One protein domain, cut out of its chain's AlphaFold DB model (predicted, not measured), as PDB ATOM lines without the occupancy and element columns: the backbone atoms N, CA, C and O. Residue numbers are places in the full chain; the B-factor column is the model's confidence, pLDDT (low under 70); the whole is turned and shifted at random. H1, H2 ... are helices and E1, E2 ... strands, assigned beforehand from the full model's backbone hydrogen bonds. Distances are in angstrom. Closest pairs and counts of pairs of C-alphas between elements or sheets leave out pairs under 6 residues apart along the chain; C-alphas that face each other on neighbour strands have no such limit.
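AT A GLANCE: This is residues 4 to 136 of the 136 residues of an uncharacterized protein of Verrucomicrobiales bacterium T37 (UniProt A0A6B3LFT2). Two antiparallel sheets stand at opposite ends of the longest axis with three helices filling the space between them: H1 packs on the small sheet E1 E2 E3, and H2 and H3 pack on one face of the larger, twisted sheet E4 E5 E6 E7 E8. H1 and H2 form a helical hairpin that bridges the two halves. The printed part has 133 residues with three named helices and eight named strands, in the order E1 E2 E3 H1 H2 E4 E5 E6 E7 E8 H3; the class is mixed, helices and strands. Each sheet is a meander, each strand the antiparallel neighbour of the one before. The whole is compact, with a radius of gyration of the C-alphas of 14.4 A and spans of 41 by 35 by 29 A.

IN THESE COORDINATES: E1, residues 4 to 11, begins at C-alpha 4 (-13.315, 6.227, 4.967) and is 22.2 A long. E2, residues 14 to 21, is 23.4 A long, and E3 is residues 26 to 32. H1, residues 34 to 49, is the longest helix at 22.4 A and begins at C-alpha 34 (-2.430, 20.983, 6.836). H2, residues 54 to 66, is 18.1 A long. E4 is residues 71 to 76, E5 82 to 87, E6 94 to 98, E7 103 to 109 and E8 112 to 118. H3, residues 129 to 134, ends at C-alpha 134 (-7.070, 18.556, -0.761).

HOW THE PARTS SIT: In the small sheet, N 6 and O 18 are 2.8 A apart between E1 and E2, and N 17 and O 29 are 2.9 A apart between E2 and E3, within hydrogen-bond range. H1 is on this sheet at a height of 9.3 A, over E2 and E3 and along the strands; its closest C-alphas to E3 are those of Val 35 and Lys 29, 6.0 A. H1 and H2 touch at Glu 47 and Ala 57, C-alphas 6.0 A apart, at a steep tilt of 39 degrees, opposite ways. H2 is on the larger sheet at a height of 9.3 A, over E5. There N 74 and O 84 of E4 and E5 are 2.8 A apart, and N 106 and O 115 of E7 and E8 2.9 A, within hydrogen-bond range. H3 is on the same face as H2, and H1 touches it with residues 34 to 41 alone. In H1, H2 and H3 every O i to N i+4 pair is within hydrogen-bond range.

THE WHOLE: The C-alphas of Ser 11 and Lys 78, the two farthest apart, are 45.9 A apart. The printed part has no cut and no long link. Mean pLDDT of the printed part is 93.4; residues 125 to 126 are under 70.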
ATOM      1  N   THR A   4     -12.262   5.216   4.850       96.25
ATOM      2  CA  THR A   4     -13.315   6.227   4.967       96.25
ATOM      3  C   THR A   4     -12.751   7.456   5.660       96.25
ATOM      4  O   THR A   4     -12.166   7.338   6.739       96.25
ATOM      5  N   PHE A   5     -12.949   8.630   5.062       96.62
ATOM      6  CA  PHE A   5     -12.470   9.908   5.585       96.62
ATOM      7  C   PHE A   5     -13.628  10.748   6.132       96.62
ATOM      8  O   PHE A   5     -14.626  10.964   5.447       96.62
ATOM      9  N   ASP A   6     -13.481  11.250   7.356       96.81
ATOM     10  CA  ASP A   6     -14.398  12.195   7.997       96.81
ATOM     11  C   ASP A   6     -13.621  13.461   8.371       96.81
ATOM     12  O   ASP A   6     -12.781  13.454   9.276       96.81
ATOM     13  N   ILE A   7     -13.868  14.538   7.624       96.88
ATOM     14  CA  ILE A   7     -13.177  15.821   7.754       96.88
ATOM     15  C   ILE A   7     -14.195  16.875   8.172       96.88
ATOM     16  O   ILE A   7     -15.130  17.175   7.429       96.88
ATOM     17  N   ARG A   8     -14.013  17.461   9.358       96.56
ATOM     18  CA  ARG A   8     -14.938  18.457   9.914       96.56
ATOM     19  C   ARG A   8     -14.192  19.690  10.377       96.56
ATOM     20  O   ARG A   8     -13.271  19.587  11.183       96.56
ATOM     21  N   GLU A   9     -14.624  20.857   9.915       96.38
ATOM     22  CA  GLU A   9     -14.182  22.131  10.479       96.38
ATOM     23  C   GLU A   9     -14.875  22.351  11.830       96.38
ATOM     24  O   GLU A   9     -16.103  22.332  11.914       96.38
ATOM     25  N   VAL A  10     -14.095  22.505  12.900       95.75
ATOM     26  CA  VAL A  10     -14.607  22.667  14.277       95.75
ATOM     27  C   VAL A  10     -14.535  24.109  14.770       95.75
ATOM     28  O   VAL A  10     -15.294  24.508  15.649       95.75
ATOM     29  N   SER A  11     -13.643  24.899  14.182       94.06
ATOM     30  CA  SER A  11     -13.556  26.350  14.323       94.06
ATOM     31  C   SER A  11     -12.913  26.916  13.063       94.06
ATOM     32  O   SER A  11     -12.317  26.156  12.309       94.06
ATOM     33  N   ALA A  12     -12.979  28.231  12.855       93.81
ATOM     34  CA  ALA A  12     -12.435  28.871  11.655       93.81
ATOM     35  C   ALA A  12     -10.986  28.430  11.360       93.81
ATOM     36  O   ALA A  12     -10.067  28.741  12.121       93.81
ATOM     37  N   GLY A  13     -10.804  27.691  10.265       90.81
ATOM     38  CA  GLY A  13      -9.517  27.173   9.802       90.81
ATOM     39  C   GLY A  13      -8.965  25.961  10.563       90.81
ATOM     40  O   GLY A  13      -7.891  25.485  10.194       90.81
ATOM     41  N   CYS A  14      -9.671  25.449  11.576       96.06
ATOM     42  CA  CYS A  14      -9.280  24.266  12.345       96.06
ATOM     43  C   CYS A  14     -10.177  23.070  12.028       96.06
ATOM     44  O   CYS A  14     -11.405  23.144  12.112       96.06
ATOM     45  N   TYR A  15      -9.550  21.933  11.762       97.31
ATOM     46  CA  TYR A  15     -10.185  20.709  11.311       97.31
ATOM     47  C   TYR A  15      -9.900  19.561  12.270       97.31
ATOM     48  O   TYR A  15      -8.787  19.416  12.776       97.31
ATOM     49  N   LYS A  16     -10.907  18.709  12.464       97.75
ATOM     50  CA  LYS A  16     -10.749  17.332  12.928       97.75
ATOM     51  C   LYS A  16     -10.841  16.422  11.716       97.75
ATOM     52  O   LYS A  16     -11.830  16.468  10.986       97.75
ATOM     53  N   ALA A  17      -9.802  15.629  11.505       97.69
ATOM     54  CA  ALA A  17      -9.665  14.742  10.366       97.69
ATOM     55  C   ALA A  17      -9.479  13.308  10.872       97.69
ATOM     56  O   ALA A  17      -8.559  13.035  11.643       97.69
ATOM     57  N   LEU A  18     -10.358  12.402  10.452       98.06
ATOM     58  CA  LEU A  18     -10.343  10.989  10.817       98.06
ATOM     59  C   LEU A  18     -10.322  10.139   9.548       98.06
ATOM     60  O   LEU A  18     -11.147  10.333   8.661       98.06
ATOM     61  N   ALA A  19      -9.415   9.171   9.486       97.94
ATOM     62  CA  ALA A  19      -9.421   8.109   8.492       97.94
ATOM     63  C   ALA A  19      -9.664   6.776   9.202       97.94
ATOM     64  O   ALA A  19      -8.971   6.466  10.171       97.94
ATOM     65  N   THR A  20     -10.635   5.994   8.733       97.56
ATOM     66  CA  THR A  20     -10.955   4.664   9.271       97.56
ATOM     67  C   THR A  20     -10.858   3.626   8.164       97.56
ATOM     68  O   THR A  20     -11.488   3.772   7.121       97.56
ATOM     69  N   ARG A  21     -10.073   2.578   8.390       95.00
ATOM     70  CA  ARG A  21      -9.951   1.420   7.506       95.00
ATOM     71  C   ARG A  21     -11.038   0.411   7.847       95.00
ATOM     72  O   ARG A  21     -11.334   0.218   9.026       95.00
ATOM     73  N   ASP A  22     -11.535  -0.325   6.860       91.12
ATOM     74  CA  ASP A  22     -12.509  -1.409   7.082       91.12
ATOM     75  C   ASP A  22     -12.055  -2.460   8.112       91.12
ATOM     76  O   ASP A  22     -12.873  -3.096   8.769       91.12
ATOM     77  N   SER A  23     -10.742  -2.630   8.296       90.12
ATOM     78  CA  SER A  23     -10.177  -3.527   9.309       90.12
ATOM     79  C   SER A  23     -10.289  -3.001  10.751       90.12
ATOM     80  O   SER A  23      -9.800  -3.656  11.667       90.12
ATOM     81  N   GLY A  24     -10.852  -1.808  10.962       91.25
ATOM     82  CA  GLY A  24     -10.993  -1.151  12.267       91.25
ATOM     83  C   GLY A  24      -9.806  -0.278  12.688       91.25
ATOM     84  O   GLY A  24      -9.844   0.320  13.760       91.25
ATOM     85  N   GLN A  25      -8.753  -0.173  11.870       94.75
ATOM     86  CA  GLN A  25      -7.648   0.755  12.130       94.75
ATOM     87  C   GLN A  25      -8.101   2.194  11.869       94.75
ATOM     88  O   GLN A  25      -8.752   2.462  10.862       94.75
ATOM     89  N   SER A  26      -7.712   3.128  12.735       97.06
ATOM     90  CA  SER A  26      -8.042   4.545  12.573       97.06
ATOM     91  C   SER A  26      -6.839   5.453  12.802       97.06
ATOM     92  O   SER A  26      -6.034   5.195  13.697       97.06
ATOM     93  N   ILE A  27      -6.761   6.546  12.045       97.50
ATOM     94  CA  ILE A  27      -5.783   7.623  12.225       97.50
ATOM     95  C   ILE A  27      -6.565   8.927  12.366       97.50
ATOM     96  O   ILE A  27      -7.427   9.222  11.540       97.50
ATOM     97  N   ALA A  28      -6.284   9.699  13.415       97.81
ATOM     98  CA  ALA A  28      -6.957  10.963  13.687       97.81
ATOM     99  C   ALA A  28      -5.943  12.096  13.861       97.81
ATOM    100  O   ALA A  28      -4.899  11.907  14.490       97.81
ATOM    101  N   LYS A  29      -6.269  13.275  13.331       97.06
ATOM    102  CA  LYS A  29      -5.502  14.511  13.504       97.06
ATOM    103  C   LYS A  29      -6.422  15.698  13.758       97.06
ATOM    104  O   LYS A  29      -7.565  15.728  13.301       97.06
ATOM    105  N   GLU A  30      -5.896  16.688  14.466       96.88
ATOM    106  CA  GLU A  30      -6.580  17.944  14.755       96.88
ATOM    107  C   GLU A  30      -5.604  19.114  14.624       96.88
ATOM    108  O   GLU A  30      -4.453  19.016  15.052       96.88
ATOM    109  N   GLY A  31      -6.050  20.207  14.009       96.25
ATOM    110  CA  GLY A  31      -5.225  21.393  13.784       96.25
ATOM    111  C   GLY A  31      -5.688  22.183  12.569       96.25
ATOM    112  O   GLY A  31      -6.850  22.113  12.189       96.25
ATOM    113  N   PHE A  32      -4.791  22.947  11.951       95.44
ATOM    114  CA  PHE A  32      -5.113  23.719  10.748       95.44
ATOM    115  C   PHE A  32      -5.279  22.829   9.511       95.44
ATOM    116  O   PHE A  32      -5.019  21.638   9.569       95.44
ATOM    117  N   VAL A  33      -5.664  23.399   8.369       92.38
ATOM    118  CA  VAL A  33      -5.912  22.659   7.110       92.38
ATOM    119  C   VAL A  33      -4.817  21.648   6.718       92.38
ATOM    120  O   VAL A  33      -5.128  20.597   6.159       92.38
ATOM    121  N   SER A  34      -3.552  21.902   7.078       92.88
ATOM    122  CA  SER A  34      -2.430  20.983   6.836       92.88
ATOM    123  C   SER A  34      -2.618  19.605   7.474       92.88
ATOM    124  O   SER A  34      -2.053  18.631   6.985       92.88
ATOM    125  N   VAL A  35      -3.447  19.475   8.515       94.94
ATOM    126  CA  VAL A  35      -3.722  18.178   9.150       94.94
ATOM    127  C   VAL A  35      -4.436  17.201   8.226       94.94
ATOM    128  O   VAL A  35      -4.294  15.996   8.409       94.94
ATOM    129  N   ILE A  36      -5.166  17.690   7.220       95.12
ATOM    130  CA  ILE A  36      -5.789  16.837   6.201       95.12
ATOM    131  C   ILE A  36      -4.696  16.256   5.293       95.12
ATOM    132  O   ILE A  36      -4.683  15.056   5.027       95.12
ATOM    133  N   GLU A  37      -3.734  17.087   4.879       93.88
ATOM    134  CA  GLU A  37      -2.582  16.667   4.067       93.88
ATOM    135  C   GLU A  37      -1.726  15.637   4.816       93.88
ATOM    136  O   GLU A  37      -1.351  14.599   4.268       93.88
ATOM    137  N   GLU A  38      -1.451  15.906   6.094       94.38
ATOM    138  CA  GLU A  38      -0.713  15.002   6.969       94.38
ATOM    139  C   GLU A  38      -1.462  13.689   7.205       94.38
ATOM    140  O   GLU A  38      -0.830  12.636   7.256       94.38
ATOM    141  N   LEU A  39      -2.792  13.727   7.354       95.88
ATOM    142  CA  LEU A  39      -3.604  12.523   7.530       95.88
ATOM    143  C   LEU A  39      -3.480  11.611   6.308       95.88
ATOM    144  O   LEU A  39      -3.218  10.422   6.466       95.88
ATOM    145  N   LEU A  40      -3.619  12.161   5.098       95.31
ATOM    146  CA  LEU A  40      -3.475  11.394   3.857       95.31
ATOM    147  C   LEU A  40      -2.071  10.792   3.719       95.31
ATOM    148  O   LEU A  40      -1.931   9.631   3.333       95.31
ATOM    149  N   ALA A  41      -1.033  11.547   4.090       94.38
ATOM    150  CA  ALA A  41       0.339  11.052   4.091       94.38
ATOM    151  C   ALA A  41       0.558   9.910   5.100       94.38
ATOM    152  O   ALA A  41       1.259   8.945   4.789       94.38
ATOM    153  N   ASP A  42      -0.041   9.992   6.288       94.81
ATOM    154  CA  ASP A  42       0.069   8.944   7.308       94.81
ATOM    155  C   ASP A  42      -0.721   7.683   6.922       94.81
ATOM    156  O   ASP A  42      -0.222   6.575   7.112       94.81
ATOM    157  N   VAL A  43      -1.893   7.830   6.295       95.44
ATOM    158  CA  VAL A  43      -2.646   6.703   5.714       95.44
ATOM    159  C   VAL A  43      -1.847   6.024   4.599       95.44
ATOM    160  O   VAL A  43      -1.758   4.798   4.559       95.44
ATOM    161  N   TYR A  44      -1.201   6.807   3.731       94.94
ATOM    162  CA  TYR A  44      -0.325   6.280   2.682       94.94
ATOM    163  C   TYR A  44       0.830   5.464   3.251       94.94
ATOM    164  O   TYR A  44       1.060   4.341   2.808       94.94
ATOM    165  N   ARG A  45       1.521   5.990   4.267       93.44
ATOM    166  CA  ARG A  45       2.591   5.249   4.945       93.44
ATOM    167  C   ARG A  45       2.071   3.964   5.575       93.44
ATOM    168  O   ARG A  45       2.690   2.929   5.387       93.44
ATOM    169  N   ALA A  46       0.916   4.010   6.240       94.00
ATOM    170  CA  ALA A  46       0.320   2.827   6.850       94.00
ATOM    171  C   ALA A  46       0.012   1.720   5.823       94.00
ATOM    172  O   ALA A  46       0.219   0.544   6.116       94.00
ATOM    173  N   GLU A  47      -0.450   2.072   4.619       94.19
ATOM    174  CA  GLU A  47      -0.672   1.100   3.539       94.19
ATOM    175  C   GLU A  47       0.638   0.529   2.986       94.19
ATOM    176  O   GLU A  47       0.746  -0.684   2.797       94.19
ATOM    177  N   VAL A  48       1.643   1.378   2.759       93.81
ATOM    178  CA  VAL A  48       2.957   0.936   2.269       93.81
ATOM    179  C   VAL A  48       3.651   0.030   3.292       93.81
ATOM    180  O   VAL A  48       4.147  -1.035   2.927       93.81
ATOM    181  N   ASP A  49       3.612   0.385   4.577       93.31
ATOM    182  CA  ASP A  49       4.173  -0.417   5.672       93.31
ATOM    183  C   ASP A  49       3.445  -1.765   5.832       93.31
ATOM    184  O   ASP A  49       4.048  -2.765   6.224       93.31
ATOM    185  N   ALA A  50       2.157  -1.821   5.475       93.00
ATOM    186  CA  ALA A  50       1.374  -3.055   5.406       93.00
ATOM    187  C   ALA A  50       1.654  -3.902   4.144       93.00
ATOM    188  O   ALA A  50       1.080  -4.984   3.999       93.00
ATOM    189  N   GLY A  51       2.530  -3.441   3.243       93.88
ATOM    190  CA  GLY A  51       2.956  -4.155   2.037       93.88
ATOM    191  C   GLY A  51       2.162  -3.822   0.770       93.88
ATOM    192  O   GLY A  51       2.361  -4.473  -0.259       93.88
ATOM    193  N   THR A  52       1.272  -2.827   0.805       92.94
ATOM    194  CA  THR A  52       0.581  -2.345  -0.398       92.94
ATOM    195  C   THR A  52       1.578  -1.608  -1.300       92.94
ATOM    196  O   THR A  52       2.330  -0.750  -0.843       92.94
ATOM    197  N   LEU A  53       1.574  -1.910  -2.604       92.44
ATOM    198  CA  LEU A  53       2.414  -1.210  -3.586       92.44
ATOM    199  C   LEU A  53       2.138   0.301  -3.563       92.44
ATOM    200  O   LEU A  53       0.974   0.695  -3.619       92.44
ATOM    201  N   ASP A  54       3.182   1.137  -3.593       93.25
ATOM    202  CA  ASP A  54       3.064   2.605  -3.547       93.25
ATOM    203  C   ASP A  54       2.044   3.160  -4.555       93.25
ATOM    204  O   ASP A  54       1.218   4.007  -4.218       93.25
ATOM    205  N   SER A  55       2.064   2.661  -5.797       94.00
ATOM    206  CA  SER A  55       1.175   3.147  -6.858       94.00
ATOM    207  C   SER A  55      -0.284   2.823  -6.563       94.00
ATOM    208  O   SER A  55      -1.165   3.640  -6.828       94.00
ATOM    209  N   LYS A  56      -0.533   1.643  -5.989       94.06
ATOM    210  CA  LYS A  56      -1.862   1.195  -5.591       94.06
ATOM    211  C   LYS A  56      -2.342   1.930  -4.343       94.06
ATOM    212  O   LYS A  56      -3.480   2.381  -4.334       94.06
ATOM    213  N   ALA A  57      -1.482   2.095  -3.340       94.56
ATOM    214  CA  ALA A  57      -1.797   2.855  -2.136       94.56
ATOM    215  C   ALA A  57      -2.182   4.298  -2.492       94.56
ATOM    216  O   ALA A  57      -3.232   4.775  -2.073       94.56
ATOM    217  N   ALA A  58      -1.386   4.967  -3.335       95.44
ATOM    218  CA  ALA A  58      -1.686   6.321  -3.795       95.44
ATOM    219  C   ALA A  58      -3.026   6.397  -4.548       95.44
ATOM    220  O   ALA A  58      -3.803   7.316  -4.292       95.44
ATOM    221  N   TYR A  59      -3.317   5.438  -5.434       96.69
ATOM    222  CA  TYR A  59      -4.591   5.373  -6.158       96.69
ATOM    223  C   TYR A  59      -5.788   5.195  -5.220       96.69
ATOM    224  O   TYR A  59      -6.706   6.015  -5.252       96.69
ATOM    225  N   ASP A  60      -5.762   4.146  -4.389       95.50
ATOM    226  CA  ASP A  60      -6.875   3.777  -3.510       95.50
ATOM    227  C   ASP A  60      -7.188   4.943  -2.553       95.50
ATOM    228  O   ASP A  60      -8.316   5.423  -2.517       95.50
ATOM    229  N   ILE A  61      -6.172   5.500  -1.882       95.50
ATOM    230  CA  ILE A  61      -6.329   6.613  -0.928       95.50
ATOM    231  C   ILE A  61      -6.886   7.868  -1.597       95.50
ATOM    232  O   ILE A  61      -7.759   8.536  -1.045       95.50
ATOM    233  N   THR A  62      -6.377   8.205  -2.781       96.69
ATOM    234  CA  THR A  62      -6.806   9.411  -3.497       96.69
ATOM    235  C   THR A  62      -8.251   9.282  -3.960       96.69
ATOM    236  O   THR A  62      -9.026  10.228  -3.823       96.69
ATOM    237  N   LEU A  63      -8.638   8.115  -4.482       96.38
ATOM    238  CA  LEU A  63     -10.007   7.871  -4.922       96.38
ATOM    239  C   LEU A  63     -10.982   7.822  -3.739       96.38
ATOM    240  O   LEU A  63     -12.063   8.406  -3.825       96.38
ATOM    241  N   ASP A  64     -10.588   7.171  -2.646       95.75
ATOM    242  CA  ASP A  64     -11.381   7.072  -1.422       95.75
ATOM    243  C   ASP A  64     -11.611   8.454  -0.790       95.75
ATOM    244  O   ASP A  64     -12.733   8.777  -0.397       95.75
ATOM    245  N   PHE A  65     -10.579   9.304  -0.752       96.38
ATOM    246  CA  PHE A  65     -10.683  10.672  -0.237       96.38
ATOM    247  C   PHE A  65     -11.557  11.574  -1.117       96.38
ATOM    248  O   PHE A  65     -12.403  12.308  -0.608       96.38
ATOM    249  N   LEU A  66     -11.369  11.527  -2.440       95.06
ATOM    250  CA  LEU A  66     -12.131  12.358  -3.378       95.06
ATOM    251  C   LEU A  66     -13.591  11.900  -3.520       95.06
ATOM    252  O   LEU A  66     -14.480  12.715  -3.785       95.06
ATOM    253  N   GLY A  67     -13.849  10.608  -3.326       91.25
ATOM    254  CA  GLY A  67     -15.176  10.012  -3.344       91.25
ATOM    255  C   GLY A  67     -15.721   9.741  -4.751       91.25
ATOM    256  O   GLY A  67     -15.722  10.581  -5.656       91.25
ATOM    257  N   THR A  68     -16.300   8.554  -4.918       87.12
ATOM    258  CA  THR A  68     -16.791   8.031  -6.210       87.12
ATOM    259  C   THR A  68     -18.110   8.650  -6.695       87.12
ATOM    260  O   THR A  68     -18.579   8.361  -7.803       87.12
ATOM    261  N   SER A  69     -18.734   9.514  -5.889       89.44
ATOM    262  CA  SER A  69     -19.940  10.257  -6.278       89.44
ATOM    263  C   SER A  69     -19.638  11.327  -7.332       89.44
ATOM    264  O   SER A  69     -20.450  11.550  -8.234       89.44
ATOM    265  N   ARG A  70     -18.458  11.956  -7.256       93.69
ATOM    266  CA  ARG A  70     -17.991  12.993  -8.188       93.69
ATOM    267  C   ARG A  70     -16.837  12.518  -9.063       93.69
ATOM    268  O   ARG A  70     -16.767  12.933 -10.215       93.69
ATOM    269  N   TRP A  71     -15.981  11.645  -8.548       96.50
ATOM    270  CA  TRP A  71     -14.756  11.242  -9.225       96.50
ATOM    271  C   TRP A  71     -14.855   9.828  -9.797       96.50
ATOM    272  O   TRP A  71     -15.513   8.950  -9.239       96.50
ATOM    273  N   GLU A  72     -14.209   9.602 -10.937       96.62
ATOM    274  CA  GLU A  72     -14.072   8.290 -11.564       96.62
ATOM    275  C   GLU A  72     -12.600   7.889 -11.603       96.62
ATOM    276  O   GLU A  72     -11.788   8.569 -12.226       96.62
ATOM    277  N   GLY A  73     -12.267   6.775 -10.946       96.00
ATOM    278  CA  GLY A  73     -10.937   6.176 -10.981       96.00
ATOM    279  C   GLY A  73     -10.848   5.033 -11.990       96.00
ATOM    280  O   GLY A  73     -11.772   4.226 -12.109       96.00
ATOM    281  N   ARG A  74      -9.723   4.941 -12.703       95.62
ATOM    282  CA  ARG A  74      -9.382   3.816 -13.579       95.62
ATOM    283  C   ARG A  74      -7.964   3.351 -13.292       95.62
ATOM    284  O   ARG A  74      -7.020   4.116 -13.451       95.62
ATOM    285  N   TYR A  75      -7.828   2.083 -12.914       93.38
ATOM    286  CA  TYR A  75      -6.543   1.436 -12.673       93.38
ATOM    287  C   TYR A  75      -6.198   0.483 -13.821       93.38
ATOM    288  O   TYR A  75      -6.991  -0.393 -14.173       93.38
ATOM    289  N   HIS A  76      -5.018   0.642 -14.415       92.44
ATOM    290  CA  HIS A  76      -4.562  -0.117 -15.577       92.44
ATOM    291  C   HIS A  76      -3.410  -1.051 -15.196       92.44
ATOM    292  O   HIS A  76      -2.239  -0.775 -15.452       92.44
ATOM    293  N   GLU A  77      -3.750  -2.215 -14.641       86.06
ATOM    294  CA  GLU A  77      -2.767  -3.216 -14.196       86.06
ATOM    295  C   GLU A  77      -1.803  -3.646 -15.321       86.06
ATOM    296  O   GLU A  77      -0.599  -3.763 -15.115       86.06
ATOM    297  N   LYS A  78      -2.309  -3.771 -16.556       88.38
ATOM    298  CA  LYS A  78      -1.512  -4.148 -17.740       88.38
ATOM    299  C   LYS A  78      -0.602  -3.035 -18.280       88.38
ATOM    300  O   LYS A  78       0.162  -3.288 -19.205       88.38
ATOM    301  N   MET A  79      -0.687  -1.819 -17.744       88.38
ATOM    302  CA  MET A  79       0.137  -0.673 -18.141       88.38
ATOM    303  C   MET A  79       1.027  -0.245 -16.976       88.38
ATOM    304  O   MET A  79       0.970   0.897 -16.546       88.38
ATOM    305  N   PHE A  80       1.811  -1.176 -16.429       90.69
ATOM    306  CA  PHE A  80       2.717  -0.907 -15.300       90.69
ATOM    307  C   PHE A  80       2.005  -0.330 -14.059       90.69
ATOM    308  O   PHE A  80       2.606   0.388 -13.266       90.69
ATOM    309  N   GLY A  81       0.710  -0.623 -13.891       91.12
ATOM    310  CA  GLY A  81      -0.097  -0.064 -12.807       91.12
ATOM    311  C   GLY A  81      -0.394   1.433 -12.948       91.12
ATOM    312  O   GLY A  81      -0.699   2.067 -11.940       91.12
ATOM    313  N   SER A  82      -0.307   2.003 -14.158       96.38
ATOM    314  CA  SER A  82      -0.781   3.361 -14.456       96.38
ATOM    315  C   SER A  82      -2.247   3.529 -14.071       96.38
ATOM    316  O   SER A  82      -3.043   2.592 -14.170       96.38
ATOM    317  N   TRP A  83      -2.636   4.735 -13.680       97.75
ATOM    318  CA  TRP A  83      -4.021   5.013 -13.317       97.75
ATOM    319  C   TRP A  83      -4.393   6.474 -13.526       97.75
ATOM    320  O   TRP A  83      -3.537   7.349 -13.662       97.75
ATOM    321  N   SER A  84      -5.693   6.739 -13.563       97.38
ATOM    322  CA  SER A  84      -6.238   8.091 -13.613       97.38
ATOM    323  C   SER A  84      -7.440   8.241 -12.692       97.38
ATOM    324  O   SER A  84      -8.179   7.286 -12.461       97.38
ATOM    325  N   ILE A  85      -7.624   9.447 -12.158       97.75
ATOM    326  CA  ILE A  85      -8.808   9.854 -11.402       97.75
ATOM    327  C   ILE A  85      -9.311  11.162 -12.012       97.75
ATOM    328  O   ILE A  85      -8.564  12.133 -12.098       97.75
ATOM    329  N   LEU A  86     -10.556  11.171 -12.479       97.31
ATOM    330  CA  LEU A  86     -11.143  12.248 -13.282       97.31
ATOM    331  C   LEU A  86     -12.399  12.792 -12.598       97.31
ATOM    332  O   LEU A  86     -13.219  12.007 -12.116       97.31
ATOM    333  N   ASP A  87     -12.583  14.111 -12.577       96.50
ATOM    334  CA  ASP A  87     -13.853  14.700 -12.143       96.50
ATOM    335  C   ASP A  87     -14.904  14.472 -13.238       96.50
ATOM    336  O   ASP A  87     -14.728  14.855 -14.397       96.50
ATOM    337  N   ARG A  88     -16.037  13.861 -12.878       95.50
ATOM    338  CA  ARG A  88     -17.138  13.593 -13.816       95.50
ATOM    339  C   ARG A  88     -17.798  14.865 -14.343       95.50
ATOM    340  O   ARG A  88     -18.490  14.807 -15.357       95.50
ATOM    341  N   ARG A  89     -17.650  15.991 -13.640       94.00
ATOM    342  CA  ARG A  89     -18.259  17.280 -14.000       94.00
ATOM    343  C   ARG A  89     -17.327  18.168 -14.815       94.00
ATOM    344  O   ARG A  89     -17.816  18.989 -15.584       94.00
ATOM    345  N   ASP A  90     -16.018  18.014 -14.644       94.00
ATOM    346  CA  ASP A  90     -15.000  18.818 -15.315       94.00
ATOM    347  C   ASP A  90     -13.766  17.965 -15.615       94.00
ATOM    348  O   ASP A  90     -12.889  17.797 -14.776       94.00
ATOM    349  N   GLN A  91     -13.668  17.455 -16.842       88.19
ATOM    350  CA  GLN A  91     -12.556  16.587 -17.240       88.19
ATOM    351  C   GLN A  91     -11.190  17.293 -17.261       88.19
ATOM    352  O   GLN A  91     -10.172  16.622 -17.418       88.19
ATOM    353  N   ASN A  92     -11.136  18.619 -17.084       93.25
ATOM    354  CA  ASN A  92      -9.868  19.325 -16.891       93.25
ATOM    355  C   ASN A  92      -9.297  19.115 -15.478       93.25
ATOM    356  O   ASN A  92      -8.103  19.322 -15.258       93.25
ATOM    357  N   LYS A  93     -10.135  18.690 -14.524       96.50
ATOM    358  CA  LYS A  93      -9.720  18.287 -13.184       96.50
ATOM    359  C   LYS A  93      -9.402  16.805 -13.165       96.50
ATOM    360  O   LYS A  93     -10.286  15.954 -13.294       96.50
ATOM    361  N   ALA A  94      -8.123  16.499 -13.012       96.94
ATOM    362  CA  ALA A  94      -7.635  15.145 -13.178       96.94
ATOM    363  C   ALA A  94      -6.376  14.881 -12.362       96.94
ATOM    364  O   ALA A  94      -5.566  15.772 -12.106       96.94
ATOM    365  N   ILE A  95      -6.183  13.613 -12.027       97.62
ATOM    366  CA  ILE A  95      -4.930  13.078 -11.523       97.62
ATOM    367  C   ILE A  95      -4.529  11.933 -12.439       97.62
ATOM    368  O   ILE A  95      -5.330  11.038 -12.705       97.62
ATOM    369  N   HIS A  96      -3.286  11.950 -12.901       97.06
ATOM    370  CA  HIS A  96      -2.717  10.897 -13.727       97.06
ATOM    371  C   HIS A  96      -1.452  10.352 -13.084       97.06
ATOM    372  O   HIS A  96      -0.590  11.118 -12.656       97.06
ATOM    373  N   TYR A  97      -1.336   9.031 -13.065       97.44
ATOM    374  CA  TYR A  97      -0.118   8.319 -12.734       97.44
ATOM    375  C   TYR A  97       0.372   7.539 -13.949       97.44
ATOM    376  O   TYR A  97      -0.347   6.685 -14.476       97.44
ATOM    377  N   ASP A  98       1.607   7.814 -14.353       96.12
ATOM    378  CA  ASP A  98       2.330   7.021 -15.337       96.12
ATOM    379  C   ASP A  98       3.214   5.993 -14.619       96.12
ATOM    380  O   ASP A  98       4.225   6.342 -14.004       96.12
ATOM    381  N   GLY A  99       2.835   4.718 -14.695       93.69
ATOM    382  CA  GLY A  99       3.565   3.590 -14.122       93.69
ATOM    383  C   GLY A  99       4.870   3.244 -14.840       93.69
ATOM    384  O   GLY A  99       5.692   2.526 -14.276       93.69
ATOM    385  N   ARG A 100       5.098   3.756 -16.058       93.44
ATOM    386  CA  ARG A 100       6.365   3.570 -16.778       93.44
ATOM    387  C   ARG A 100       7.451   4.492 -16.230       93.44
ATOM    388  O   ARG A 100       8.558   4.035 -15.961       93.44
ATOM    389  N   ASP A 101       7.113   5.768 -16.063       93.38
ATOM    390  CA  ASP A 101       8.057   6.809 -15.632       93.38
ATOM    391  C   ASP A 101       7.941   7.132 -14.131       93.38
ATOM    392  O   ASP A 101       8.749   7.879 -13.577       93.38
ATOM    393  N   PHE A 102       6.966   6.532 -13.447       93.94
ATOM    394  CA  PHE A 102       6.640   6.734 -12.034       93.94
ATOM    395  C   PHE A 102       6.245   8.178 -11.687       93.94
ATOM    396  O   PHE A 102       6.461   8.617 -10.555       93.94
ATOM    397  N   TYR A 103       5.653   8.918 -12.628       95.38
ATOM    398  CA  TYR A 103       5.228  10.305 -12.425       95.38
ATOM    399  C   TYR A 103       3.744  10.413 -12.083       95.38
ATOM    400  O   TYR A 103       2.896   9.811 -12.733       95.38
ATOM    401  N   LEU A 104       3.441  11.243 -11.088       95.81
ATOM    402  CA  LEU A 104       2.109  11.735 -10.769       95.81
ATOM    403  C   LEU A 104       1.952  13.161 -11.287       95.81
ATOM    404  O   LEU A 104       2.862  13.983 -11.162       95.81
ATOM    405  N   MET A 105       0.779  13.457 -11.824       96.62
ATOM    406  CA  MET A 105       0.417  14.752 -12.388       96.62
ATOM    407  C   MET A 105      -0.981  15.125 -11.908       96.62
ATOM    408  O   MET A 105      -1.888  14.297 -11.958       96.62
ATOM    409  N   VAL A 106      -1.154  16.364 -11.453       97.12
ATOM    410  CA  VAL A 106      -2.433  16.899 -10.977       97.12
ATOM    411  C   VAL A 106      -2.812  18.109 -11.822       97.12
ATOM    412  O   VAL A 106      -2.081  19.103 -11.846       97.12
ATOM    413  N   SER A 107      -3.964  18.051 -12.478       96.81
ATOM    414  CA  SER A 107      -4.566  19.149 -13.238       96.81
ATOM    415  C   SER A 107      -5.771  19.697 -12.481       96.81
ATOM    416  O   SER A 107      -6.640  18.933 -12.064       96.81
ATOM    417  N   LYS A 108      -5.826  21.022 -12.308       94.50
ATOM    418  CA  LYS A 108      -6.947  21.739 -11.666       94.50
ATOM    419  C   LYS A 108      -7.850  22.456 -12.668       94.50
ATOM    420  O   LYS A 108      -8.968  22.832 -12.318       94.50
ATOM    421  N   ASP A 109      -7.340  22.683 -13.872       92.38
ATOM    422  CA  ASP A 109      -7.988  23.388 -14.967       92.38
ATOM    423  C   ASP A 109      -7.299  23.032 -16.303       92.38
ATOM    424  O   ASP A 109      -6.434  22.156 -16.376       92.38
ATOM    425  N   SER A 110      -7.688  23.713 -17.380       90.69
ATOM    426  CA  SER A 110      -7.150  23.498 -18.726       90.69
ATOM    427  C   SER A 110      -5.757  24.103 -18.964       90.69
ATOM    428  O   SER A 110      -5.227  23.981 -20.069       90.69
ATOM    429  N   LYS A 111      -5.139  24.757 -17.969       90.00
ATOM    430  CA  LYS A 111      -3.834  25.432 -18.113       90.00
ATOM    431  C   LYS A 111      -2.641  24.491 -17.925       90.00
ATOM    432  O   LYS A 111      -1.498  24.944 -17.976       90.00
ATOM    433  N   GLY A 112      -2.897  23.197 -17.739       90.50
ATOM    434  CA  GLY A 112      -1.889  22.157 -17.568       90.50
ATOM    435  C   GLY A 112      -1.801  21.655 -16.127       90.50
ATOM    436  O   GLY A 112      -2.755  21.740 -15.354       90.50
ATOM    437  N   TYR A 113      -0.644  21.098 -15.768       93.12
ATOM    438  CA  TYR A 113      -0.447  20.497 -14.453       93.12
ATOM    439  C   TYR A 113      -0.191  21.566 -13.388       93.12
ATOM    440  O   TYR A 113       0.809  22.280 -13.429       93.12
ATOM    441  N   SER A 114      -1.074  21.623 -12.391       94.19
ATOM    442  CA  SER A 114      -0.863  22.376 -11.148       94.19
ATOM    443  C   SER A 114       0.301  21.817 -10.325       94.19
ATOM    444  O   SER A 114       0.988  22.560  -9.627       94.19
ATOM    445  N   TRP A 115       0.564  20.516 -10.459       94.94
ATOM    446  CA  TRP A 115       1.695  19.846  -9.834       94.94
ATOM    447  C   TRP A 115       2.101  18.601 -10.614       94.94
ATOM    448  O   TRP A 115       1.258  17.907 -11.182       94.94
ATOM    449  N   GLN A 116       3.399  18.302 -10.601       95.19
ATOM    450  CA  GLN A 116       3.954  17.064 -11.137       95.19
ATOM    451  C   GLN A 116       5.144  16.589 -10.301       95.19
ATOM    452  O   GLN A 116       5.975  17.390  -9.856       95.19
ATOM    453  N   GLY A 117       5.270  15.279 -10.110       94.31
ATOM    454  CA  GLY A 117       6.389  14.714  -9.371       94.31
ATOM    455  C   GLY A 117       6.406  13.195  -9.336       94.31
ATOM    456  O   GLY A 117       5.401  12.532  -9.546       94.31
ATOM    457  N   GLU A 118       7.579  12.640  -9.047       94.31
ATOM    458  CA  GLU A 118       7.758  11.194  -8.930       94.31
ATOM    459  C   GLU A 118       7.022  10.616  -7.714       94.31
ATOM    460  O   GLU A 118       7.092  11.179  -6.617       94.31
ATOM    461  N   LEU A 119       6.431   9.433  -7.879       91.50
ATOM    462  CA  LEU A 119       5.697   8.698  -6.847       91.50
ATOM    463  C   LEU A 119       6.528   8.494  -5.573       91.50
ATOM    464  O   LEU A 119       6.056   8.748  -4.471       91.50
ATOM    465  N   LYS A 120       7.819   8.163  -5.708       88.88
ATOM    466  CA  LYS A 120       8.737   7.969  -4.567       88.88
ATOM    467  C   LYS A 120       8.902   9.207  -3.676       88.88
ATOM    468  O   LYS A 120       9.492   9.133  -2.598       88.88
ATOM    469  N   LYS A 121       8.457  10.385  -4.136       88.12
ATOM    470  CA  LYS A 121       8.455  11.605  -3.326       88.12
ATOM    471  C   LYS A 121       7.323  11.601  -2.298       88.12
ATOM    472  O   LYS A 121       7.498  12.300  -1.309       88.12
ATOM    473  N   LEU A 122       6.243  10.830  -2.473       85.44
ATOM    474  CA  LEU A 122       5.099  10.784  -1.543       85.44
ATOM    475  C   LEU A 122       5.505  10.323  -0.141       85.44
ATOM    476  O   LEU A 122       5.047  10.888   0.846       85.44
ATOM    477  N   ALA A 123       6.446   9.381  -0.040       76.50
ATOM    478  CA  ALA A 123       6.977   8.936   1.247       76.50
ATOM    479  C   ALA A 123       7.758  10.036   2.005       76.50
ATOM    480  O   ALA A 123       7.954   9.956   3.221       76.50
ATOM    481  N   LYS A 124       8.207  11.095   1.314       80.06
ATOM    482  CA  LYS A 124       9.014  12.172   1.903       80.06
ATOM    483  C   LYS A 124       8.111  13.224   2.543       80.06
ATOM    484  O   LYS A 124       7.181  13.713   1.914       80.06
ATOM    485  N   GLY A 125       8.458  13.680   3.749       61.09
ATOM    486  CA  GLY A 125       7.665  14.650   4.529       61.09
ATOM    487  C   GLY A 125       7.476  16.057   3.929       61.09
ATOM    488  O   GLY A 125       6.969  16.929   4.617       61.09
ATOM    489  N   ARG A 126       7.892  16.311   2.679       65.94
ATOM    490  CA  ARG A 126       7.678  17.578   1.948       65.94
ATOM    491  C   ARG A 126       6.976  17.379   0.599       65.94
ATOM    492  O   ARG A 126       7.117  18.206  -0.298       65.94
ATOM    493  N   CYS A 127       6.289  16.256   0.395       79.00
ATOM    494  CA  CYS A 127       5.529  16.054  -0.833       79.00
ATOM    495  C   CYS A 127       4.274  16.929  -0.836       79.00
ATOM    496  O   CYS A 127       3.434  16.806   0.047       79.00
ATOM    497  N   HIS A 128       4.121  17.774  -1.854       88.38
ATOM    498  CA  HIS A 128       2.921  18.598  -2.018       88.38
ATOM    499  C   HIS A 128       1.779  17.874  -2.739       88.38
ATOM    500  O   HIS A 128       0.730  18.466  -2.930       88.38
ATOM    501  N   TYR A 129       1.939  16.602  -3.111       94.44
ATOM    502  CA  TYR A 129       0.891  15.866  -3.816       94.44
ATOM    503  C   TYR A 129      -0.446  15.871  -3.055       94.44
ATOM    504  O   TYR A 129      -1.451  16.328  -3.589       94.44
ATOM    505  N   PHE A 130      -0.455  15.447  -1.785       93.62
ATOM    506  CA  PHE A 130      -1.690  15.404  -0.992       93.62
ATOM    507  C   PHE A 130      -2.273  16.792  -0.717       93.62
ATOM    508  O   PHE A 130      -3.489  16.935  -0.662       93.62
ATOM    509  N   ARG A 131      -1.433  17.832  -0.648       93.56
ATOM    510  CA  ARG A 131      -1.900  19.222  -0.645       93.56
ATOM    511  C   ARG A 131      -2.715  19.537  -1.890       93.56
ATOM    512  O   ARG A 131      -3.804  20.085  -1.792       93.56
ATOM    513  N   GLU A 132      -2.211  19.179  -3.065       94.75
ATOM    514  CA  GLU A 132      -2.931  19.430  -4.315       94.75
ATOM    515  C   GLU A 132      -4.256  18.672  -4.380       94.75
ATOM    516  O   GLU A 132      -5.239  19.249  -4.837       94.75
ATOM    517  N   VAL A 133      -4.295  17.441  -3.856       94.00
ATOM    518  CA  VAL A 133      -5.515  16.625  -3.741       94.00
ATOM    519  C   VAL A 133      -6.560  17.284  -2.831       94.00
ATOM    520  O   VAL A 133      -7.733  17.316  -3.189       94.00
ATOM    521  N   VAL A 134      -6.156  17.856  -1.690       93.12
ATOM    522  CA  VAL A 134      -7.070  18.556  -0.761       93.12
ATOM    523  C   VAL A 134      -7.761  19.757  -1.420       93.12
ATOM    524  O   VAL A 134      -8.890  20.089  -1.065       93.12
ATOM    525  N   TYR A 135      -7.112  20.398  -2.394       92.25
ATOM    526  CA  TYR A 135      -7.608  21.604  -3.067       92.25
ATOM    527  C   TYR A 135      -8.134  21.359  -4.495       92.25
ATOM    528  O   TYR A 135      -8.185  22.305  -5.289       92.25
ATOM    529  N   LEU A 136      -8.465  20.115  -4.853       89.75
ATOM    530  CA  LEU A 136      -8.906  19.713  -6.197       89.75
ATOM    531  C   LEU A 136     -10.433  19.863  -6.399       89.75
ATOM    532  O   LEU A 136     -10.866  20.499  -7.400       89.75
TER     533      LEU A 136